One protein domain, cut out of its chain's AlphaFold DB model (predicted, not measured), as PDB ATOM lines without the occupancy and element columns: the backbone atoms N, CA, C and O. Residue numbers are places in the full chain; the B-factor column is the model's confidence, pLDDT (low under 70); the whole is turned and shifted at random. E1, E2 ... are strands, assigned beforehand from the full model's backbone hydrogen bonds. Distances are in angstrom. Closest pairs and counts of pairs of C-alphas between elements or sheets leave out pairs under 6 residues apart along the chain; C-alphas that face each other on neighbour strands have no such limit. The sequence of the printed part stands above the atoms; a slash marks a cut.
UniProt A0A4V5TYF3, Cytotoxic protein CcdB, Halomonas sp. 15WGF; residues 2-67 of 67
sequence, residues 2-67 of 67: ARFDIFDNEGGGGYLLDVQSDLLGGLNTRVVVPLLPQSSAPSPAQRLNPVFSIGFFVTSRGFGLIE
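This is residues 2 to 67 of the 67 residues of the protein "Cytotoxic protein CcdB" of Halomonas sp. 15WGF (UniProt A0A4V5TYF3). With little regular structure, this is a small antiparallel three-strand sheet with long loops, from which residues 55 to 67 stick out as a tail that makes the length and residues 42 to 48 stick out as a loop. The sheet, E1 E2 E3 in order, is a meander, each strand the antiparallel neighbour of the one before. The 66 printed residues include no named helix and 11 in strands, class all strand. The whole is only just extended, close to loose, with a radius of gyration of the C-alphas of 16.5 A, spanning 54 by 33 by 24 A.

E1, residues 6 to 8, and E2, residues 15 to 18, form a hairpin at 141 degrees, with N 7 and O 16 2.8 A apart. E2 and E3, residues 32 to 35, form another at 149 degrees, with N 35 and O 15 2.7 A apart.

E1 spans 7.1 A from C-alpha 6 at (441.481, 411.764, 871.106). E2 spans 9.9 A. E3 spans 9.4 A to C-alpha 35 at (447.565, 415.484, 876.582).

The farthest C-alphas, of Leu 23 and Glu 67, are 55.7 A apart. The printed part has no cut; the E2 to E3 link is long, 13 residues. Residues 56 to 67 have pLDDT under 70.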
ATOM      1  N   ALA A   2     437.910 403.946 869.651       83.38
ATOM      2  CA  ALA A   2     438.975 403.227 868.974       83.38
ATOM      3  C   ALA A   2     440.313 403.589 869.625       83.38
ATOM      4  O   ALA A   2     440.494 404.700 870.135       83.38
ATOM      5  N   ARG A   3     441.255 402.644 869.623       88.75
ATOM      6  CA  ARG A   3     442.618 402.919 870.070       88.75
ATOM      7  C   ARG A   3     443.209 404.084 869.266       88.75
ATOM      8  O   ARG A   3     443.122 404.097 868.042       88.75
ATOM      9  N   PHE A   4     443.870 405.001 869.967       90.88
ATOM     10  CA  PHE A   4     444.465 406.241 869.454       90.88
ATOM     11  C   PHE A   4     443.488 407.357 869.069       90.88
ATOM     12  O   PHE A   4     443.930 408.380 868.542       90.88
ATOM     13  N   ASP A   5     442.202 407.220 869.389       90.94
ATOM     14  CA  ASP A   5     441.283 408.354 869.349       90.94
ATOM     15  C   ASP A   5     441.606 409.365 870.464       90.94
ATOM     16  O   ASP A   5     442.103 409.014 871.543       90.94
ATOM     17  N   ILE A   6     441.297 410.634 870.192       91.38
ATOM     18  CA  ILE A   6     441.481 411.764 871.106       91.38
ATOM     19  C   ILE A   6     440.109 412.235 871.593       91.38
ATOM     20  O   ILE A   6     439.187 412.399 870.794       91.38
ATOM     21  N   PHE A   7     439.996 412.487 872.892       90.62
ATOM     22  CA  PHE A   7     438.764 412.920 873.551       90.62
ATOM     23  C   PHE A   7     439.005 414.183 874.371       90.62
ATOM     24  O   PHE A   7     440.100 414.380 874.898       90.62
ATOM     25  N   ASP A   8     437.990 415.031 874.504       90.44
ATOM     26  CA  ASP A   8     438.050 416.173 875.413       90.44
ATOM     27  C   ASP A   8     438.128 415.702 876.870       90.44
ATOM     28  O   ASP A   8     437.472 414.740 877.279       90.44
ATOM     29  N   ASN A   9     438.952 416.379 877.666       89.25
ATOM     30  CA  ASN A   9     439.036 416.118 879.095       89.25
ATOM     31  C   ASN A   9     437.994 416.961 879.846       89.25
ATOM     32  O   ASN A   9     438.253 418.113 880.171       89.25
ATOM     33  N   GLU A  10     436.835 416.397 880.184       82.38
ATOM     34  CA  GLU A  10     435.784 417.135 880.915       82.38
ATOM     35  C   GLU A  10     436.223 417.609 882.317       82.38
ATOM     36  O   GLU A  10     435.656 418.553 882.868       82.38
ATOM     37  N   GLY A  11     437.246 416.976 882.902       73.69
ATOM     38  CA  GLY A  11     437.759 417.289 884.238       73.69
ATOM     39  C   GLY A  11     438.856 418.358 884.287       73.69
ATOM     40  O   GLY A  11     439.372 418.632 885.373       73.69
ATOM     41  N   GLY A  12     439.266 418.946 883.156       74.31
ATOM     42  CA  GLY A  12     440.349 419.932 883.126       74.31
ATOM     43  C   GLY A  12     440.695 420.446 881.729       74.31
ATOM     44  O   GLY A  12     439.962 420.258 880.772       74.31
ATOM     45  N   GLY A  13     441.834 421.126 881.596       80.75
ATOM     46  CA  GLY A  13     442.337 421.536 880.283       80.75
ATOM     47  C   GLY A  13     442.984 420.375 879.520       80.75
ATOM     48  O   GLY A  13     443.599 419.496 880.127       80.75
ATOM     49  N   GLY A  14     442.905 420.416 878.189       88.25
ATOM     50  CA  GLY A  14     443.601 419.488 877.297       88.25
ATOM     51  C   GLY A  14     442.737 418.329 876.802       88.25
ATOM     52  O   GLY A  14     441.512 418.415 876.779       88.25
ATOM     53  N   TYR A  15     443.400 417.251 876.390       92.69
ATOM     54  CA  TYR A  15     442.766 416.093 875.759       92.69
ATOM     55  C   TYR A  15     443.181 414.783 876.430       92.69
ATOM     56  O   TYR A  15     444.157 414.727 877.174       92.69
ATOM     57  N   LEU A  16     442.462 413.707 876.143       93.00
ATOM     58  CA  LEU A  16     442.765 412.344 876.558       93.00
ATOM     59  C   LEU A  16     443.010 411.495 875.311       93.00
ATOM     60  O   LEU A  16     442.178 411.467 874.410       93.00
ATOM     61  N   LEU A  17     444.144 410.799 875.266       93.88
ATOM     62  CA  LEU A  17     444.472 409.841 874.211       93.88
ATOM     63  C   LEU A  17     444.152 408.424 874.687       93.88
ATOM     64  O   LEU A  17     444.716 407.981 875.692       93.88
ATOM     65  N   ASP A  18     443.304 407.697 873.959       94.06
ATOM     66  CA  ASP A  18     443.076 406.273 874.224       94.06
ATOM     67  C   ASP A  18     444.299 405.456 873.779       94.06
ATOM     68  O   ASP A  18     444.690 405.464 872.610       94.06
ATOM     69  N   VAL A  19     444.928 404.745 874.715       94.19
ATOM     70  CA  VAL A  19     446.070 403.857 874.435       94.19
ATOM     71  C   VAL A  19     445.740 402.385 874.687       94.19
ATOM     72  O   VAL A  19     446.612 401.522 874.523       94.19
ATOM     73  N   GLN A  20     444.502 402.080 875.078       94.81
ATOM     74  CA  GLN A  20     444.054 400.731 875.387       94.81
ATOM     75  C   GLN A  20     444.055 399.858 874.130       94.81
ATOM     76  O   GLN A  20     443.656 400.270 873.046       94.81
ATOM     77  N   SER A  21     444.505 398.613 874.279       93.56
ATOM     78  CA  SER A  21     444.401 397.617 873.210       93.56
ATOM     79  C   SER A  21     442.935 397.345 872.872       93.56
ATOM     80  O   SER A  21     442.129 397.130 873.780       93.56
ATOM     81  N   ASP A  22     442.606 397.251 871.581       90.00
ATOM     82  CA  ASP A  22     441.252 396.928 871.110       90.00
ATOM     83  C   ASP A  22     440.757 395.565 871.624       90.00
ATOM     84  O   ASP A  22     439.555 395.361 871.792       90.00
ATOM     85  N   LEU A  23     441.676 394.651 871.976       92.00
ATOM     86  CA  LEU A  23     441.355 393.377 872.635       92.00
ATOM     87  C   LEU A  23     440.605 393.575 873.963       92.00
ATOM     88  O   LEU A  23     439.765 392.762 874.336       92.00
ATOM     89  N   LEU A  24     440.892 394.668 874.671       91.69
ATOM     90  CA  LEU A  24     440.223 395.057 875.914       91.69
ATOM     91  C   LEU A  24     439.028 395.988 875.646       91.69
ATOM     92  O   LEU A  24     438.552 396.680 876.544       91.69
ATOM     93  N   GLY A  25     438.530 396.023 874.408       87.00
ATOM     94  CA  GLY A  25     437.462 396.908 873.958       87.00
ATOM     95  C   GLY A  25     436.122 396.731 874.674       87.00
ATOM     96  O   GLY A  25     435.317 397.656 874.662       87.00
ATOM     97  N   GLY A  26     435.885 395.585 875.316       89.88
ATOM     98  CA  GLY A  26     434.649 395.303 876.055       89.88
ATOM     99  C   GLY A  26     434.605 395.847 877.487       89.88
ATOM    100  O   GLY A  26     433.585 395.691 878.151       89.88
ATOM    101  N   LEU A  27     435.687 396.448 877.995       92.31
ATOM    102  CA  LEU A  27     435.716 397.000 879.352       92.31
ATOM    103  C   LEU A  27     435.007 398.362 879.424       92.31
ATOM    104  O   LEU A  27     435.090 399.178 878.504       92.31
ATOM    105  N   ASN A  28     434.359 398.624 880.564       91.56
ATOM    106  CA  ASN A  28     433.705 399.907 880.855       91.56
ATOM    107  C   ASN A  28     434.708 401.046 881.097       91.56
ATOM    108  O   ASN A  28     434.360 402.214 880.961       91.56
ATOM    109  N   THR A  29     435.943 400.714 881.476       91.50
ATOM    110  CA  THR A  29     437.021 401.670 881.738       91.50
ATOM    111  C   THR A  29     438.065 401.635 880.626       91.50
ATOM    112  O   THR A  29     438.237 400.621 879.941       91.50
ATOM    113  N   ARG A  30     438.756 402.767 880.439       90.88
ATOM    114  CA  ARG A  30     439.804 402.945 879.429       90.88
ATOM    115  C   ARG A  30     441.118 403.371 880.061       90.88
ATOM    116  O   ARG A  30     441.130 404.217 880.952       90.88
ATOM    117  N   VAL A  31     442.221 402.807 879.575       93.56
ATOM    118  CA  VAL A  31     443.571 403.311 879.849       93.56
ATOM    119  C   VAL A  31     443.856 404.463 878.891       93.56
ATOM    120  O   VAL A  31     443.923 404.267 877.678       93.56
ATOM    121  N   VAL A  32     444.038 405.659 879.444       93.56
ATOM    122  CA  VAL A  32     444.262 406.890 878.680       93.56
ATOM    123  C   VAL A  32     445.545 407.590 879.114       93.56
ATOM    124  O   VAL A  32     445.986 407.448 880.255       93.56
ATOM    125  N   VAL A  33     446.126 408.373 878.206       93.56
ATOM    126  CA  VAL A  33     447.234 409.291 878.503       93.56
ATOM    127  C   VAL A  33     446.736 410.730 878.352       93.56
ATOM    128  O   VAL A  33     446.214 411.072 877.288       93.56
ATOM    129  N   PRO A  34     446.880 411.589 879.377       92.19
ATOM    130  CA  PRO A  34     446.480 412.985 879.270       92.19
ATOM    131  C   PRO A  34     447.445 413.769 878.373       92.19
ATOM    132  O   PRO A  34     448.665 413.713 878.534       92.19
ATOM    133  N   LEU A  35     446.879 414.534 877.445       91.31
ATOM    134  CA  LEU A  35     447.565 415.484 876.582       91.31
ATOM    135  C   LEU A  35     447.375 416.890 877.146       91.31
ATOM    136  O   LEU A  35     446.261 417.413 877.203       91.31
ATOM    137  N   LEU A  36     448.481 417.508 877.542       90.25
ATOM    138  CA  LEU A  36     448.502 418.865 878.074       90.25
ATOM    139  C   LEU A  36     448.883 419.866 876.973       90.25
ATOM    140  O   LEU A  36     449.747 419.557 876.147       90.25
ATOM    141  N   PRO A  37     448.318 421.088 876.980       88.06
ATOM    142  CA  PRO A  37     448.815 422.177 876.150       88.06
ATOM    143  C   PRO A  37     450.303 422.425 876.403       88.06
ATOM    144  O   PRO A  37     450.735 422.498 877.557       88.06
ATOM    145  N   GLN A  38     451.075 422.633 875.334       85.88
ATOM    146  CA  GLN A  38     452.525 422.837 875.420       85.88
ATOM    147  C   GLN A  38     452.908 424.022 876.323       85.88
ATOM    148  O   GLN A  38     453.939 423.976 876.983       85.88
ATOM    149  N   SER A  39     452.065 425.057 876.401       86.44
ATOM    150  CA  SER A  39     452.259 426.217 877.283       86.44
ATOM    151  C   SER A  39     452.155 425.888 878.776       86.44
ATOM    152  O   SER A  39     452.718 426.606 879.596       86.44
ATOM    153  N   SER A  40     451.436 424.822 879.130       84.44
ATOM    154  CA  SER A  40     451.228 424.366 880.513       84.44
ATOM    155  C   SER A  40     452.055 423.137 880.890       84.44
ATOM    156  O   SER A  40     452.101 422.762 882.061       84.44
ATOM    157  N   ALA A  41     452.684 422.483 879.911       84.31
ATOM    158  CA  ALA A  41     453.417 421.246 880.129       84.31
ATOM    159  C   ALA A  41     454.837 421.523 880.665       84.31
ATOM    160  O   ALA A  41     455.502 422.455 880.206       84.31
ATOM    161  N   PRO A  42     455.348 420.702 881.603       82.75
ATOM    162  CA  PRO A  42     456.756 420.746 881.986       82.75
ATOM    163  C   PRO A  42     457.645 420.334 880.804       82.75
ATOM    164  O   PRO A  42     457.185 419.678 879.870       82.75
ATOM    165  N   SER A  43     458.935 420.683 880.866       85.88
ATOM    166  CA  SER A  43     459.896 420.345 879.807       85.88
ATOM    167  C   SER A  43     459.861 418.837 879.495       85.88
ATOM    168  O   SER A  43     460.136 418.023 880.384       85.88
ATOM    169  N   PRO A  44     459.481 418.434 878.268       81.81
ATOM    170  CA  PRO A  44     459.261 417.034 877.946       81.81
ATOM    171  C   PRO A  44     460.581 416.268 877.830       81.81
ATOM    172  O   PRO A  44     461.514 416.681 877.140       81.81
ATOM    173  N   ALA A  45     460.633 415.081 878.437       87.31
ATOM    174  CA  ALA A  45     461.676 414.114 878.133       87.31
ATOM    175  C   ALA A  45     461.406 413.536 876.734       87.31
ATOM    176  O   ALA A  45     460.477 412.746 876.572       87.31
ATOM    177  N   GLN A  46     462.211 413.921 875.736       80.88
ATOM    178  CA  GLN A  46     461.947 413.715 874.297       80.88
ATOM    179  C   GLN A  46     461.397 412.335 873.898       80.88
ATOM    180  O   GLN A  46     460.528 412.253 873.039       80.88
ATOM    181  N   ARG A  47     461.900 411.244 874.488       87.88
ATOM    182  CA  ARG A  47     461.460 409.876 874.151       87.88
ATOM    183  C   ARG A  47     460.241 409.384 874.930       87.88
ATOM    184  O   ARG A  47     459.623 408.415 874.504       87.88
ATOM    185  N   LEU A  48     459.957 409.982 876.082       88.94
ATOM    186  CA  LEU A  48     458.905 409.539 876.998       88.94
ATOM    187  C   LEU A  48     457.623 410.353 876.817       88.94
ATOM    188  O   LEU A  48     456.533 409.798 876.892       88.94
ATOM    189  N   ASN A  49     457.780 411.650 876.545       92.00
ATOM    190  CA  ASN A  49     456.696 412.614 876.427       92.00
ATOM    191  C   ASN A  49     456.645 413.116 874.975       92.00
ATOM    192  O   ASN A  49     457.175 414.194 874.685       92.00
ATOM    193  N   PRO A  50     456.092 412.322 874.041       90.81
ATOM    194  CA  PRO A  50     455.931 412.758 872.663       90.81
ATOM    195  C   PRO A  50     455.014 413.984 872.591       90.81
ATOM    196  O   PRO A  50     454.054 414.109 873.351       90.81
ATOM    197  N   VAL A  51     455.307 414.881 871.651       90.38
ATOM    198  CA  VAL A  51     454.486 416.062 871.362       90.38
ATOM    199  C   VAL A  51     453.701 415.794 870.086       90.38
ATOM    200  O   VAL A  51     454.275 415.391 869.074       90.38
ATOM    201  N   PHE A  52     452.394 416.030 870.131       89.12
ATOM    202  CA  PHE A  52     451.494 415.817 869.003       89.12
ATOM    203  C   PHE A  52     451.011 417.154 868.445       89.12
ATOM    204  O   PHE A  52     450.716 418.081 869.196       89.12
ATOM    205  N   SER A  53     450.893 417.241 867.121       89.50
ATOM    206  CA  SER A  53     450.150 418.314 866.455       89.50
ATOM    207  C   SER A  53     448.748 417.802 866.149       89.50
ATOM    208  O   SER A  53     448.580 416.939 865.290       89.50
ATOM    209  N   ILE A  54     447.750 418.299 866.873       85.31
ATOM    210  CA  ILE A  54     446.345 417.946 866.652       85.31
ATOM    211  C   ILE A  54     445.793 418.952 865.641       85.31
ATOM    212  O   ILE A  54     445.829 420.159 865.877       85.31
ATOM    213  N   GLY A  55     445.370 418.472 864.470       77.00
ATOM    214  CA  GLY A  55     444.938 419.336 863.374       77.00
ATOM    215  C   GLY A  55     443.678 420.124 863.728       77.00
ATOM    216  O   GLY A  55     442.672 419.544 864.128       77.00
ATOM    217  N   PHE A  56     443.704 421.440 863.514       52.78
ATOM    218  CA  PHE A  56     442.480 422.228 863.428       52.78
ATOM    219  C   PHE A  56     441.869 421.954 862.051       52.78
ATOM    220  O   PHE A  56     442.442 422.336 861.028       52.78
ATOM    221  N   PHE A  57     440.733 421.262 861.993       47.59
ATOM    222  CA  PHE A  57     439.987 421.149 860.745       47.59
ATOM    223  C   PHE A  57     439.361 422.517 860.438       47.59
ATOM    224  O   PHE A  57     438.253 422.822 860.878       47.59
ATOM    225  N   VAL A  58     440.073 423.376 859.701       49.53
ATOM    226  CA  VAL A  58     439.439 424.518 859.035       49.53
ATOM    227  C   VAL A  58     438.562 423.935 857.935       49.53
ATOM    228  O   VAL A  58     439.053 423.498 856.895       49.53
ATOM    229  N   THR A  59     437.248 423.917 858.159       46.09
ATOM    230  CA  THR A  59     436.302 423.754 857.056       46.09
ATOM    231  C   THR A  59     436.537 424.907 856.084       46.09
ATOM    232  O   THR A  59     436.394 426.078 856.441       46.09
ATOM    233  N   SER A  60     436.972 424.608 854.860       47.47
ATOM    234  CA  SER A  60     437.084 425.621 853.817       47.47
ATOM    235  C   SER A  60     435.675 426.039 853.390       47.47
ATOM    236  O   SER A  60     435.119 425.517 852.421       47.47
ATOM    237  N   ARG A  61     435.067 426.980 854.109       53.31
ATOM    238  CA  ARG A  61     433.945 427.767 853.599       53.31
ATOM    239  C   ARG A  61     434.086 429.215 854.035       53.31
ATOM    240  O   ARG A  61     433.866 429.546 855.191       53.31
ATOM    241  N   GLY A  62     434.397 430.052 853.049       47.84
ATOM    242  CA  GLY A  62     434.215 431.496 853.116       47.84
ATOM    243  C   GLY A  62     435.465 432.270 853.503       47.84
ATOM    244  O   GLY A  62     435.481 432.916 854.542       47.84
ATOM    245  N   PHE A  63     436.471 432.291 852.623       46.59
ATOM    246  CA  PHE A  63     437.327 433.472 852.514       46.59
ATOM    247  C   PHE A  63     436.444 434.602 851.958       46.59
ATOM    248  O   PHE A  63     436.322 434.790 850.749       46.59
ATOM    249  N   GLY A  64     435.695 435.242 852.855       44.34
ATOM    250  CA  GLY A  64     434.979 436.473 852.581       44.34
ATOM    251  C   GLY A  64     435.994 437.601 852.557       44.34
ATOM    252  O   GLY A  64     436.588 437.913 853.583       44.34
ATOM    253  N   LEU A  65     436.193 438.160 851.365       48.34
ATOM    254  CA  LEU A  65     436.805 439.463 851.149       48.34
ATOM    255  C   LEU A  65     436.217 440.477 852.138       48.34
ATOM    256  O   LEU A  65     435.013 440.727 852.101       48.34
ATOM    257  N   ILE A  66     437.067 441.079 852.960       42.31
ATOM    258  CA  ILE A  66     436.897 442.459 853.407       42.31
ATOM    259  C   ILE A  66     438.260 443.139 853.275       42.31
ATOM    260  O   ILE A  66     439.286 442.524 853.566       42.31
ATOM    261  N   GLU A  67     438.201 444.338 852.704       44.12
ATOM    262  CA  GLU A  67     439.295 445.192 852.225       44.12
ATOM    263  C   GLU A  67     440.432 445.435 853.224       44.12
ATOM    264  O   GLU A  67     440.158 445.543 854.442       44.12
TER     265      GLU A  67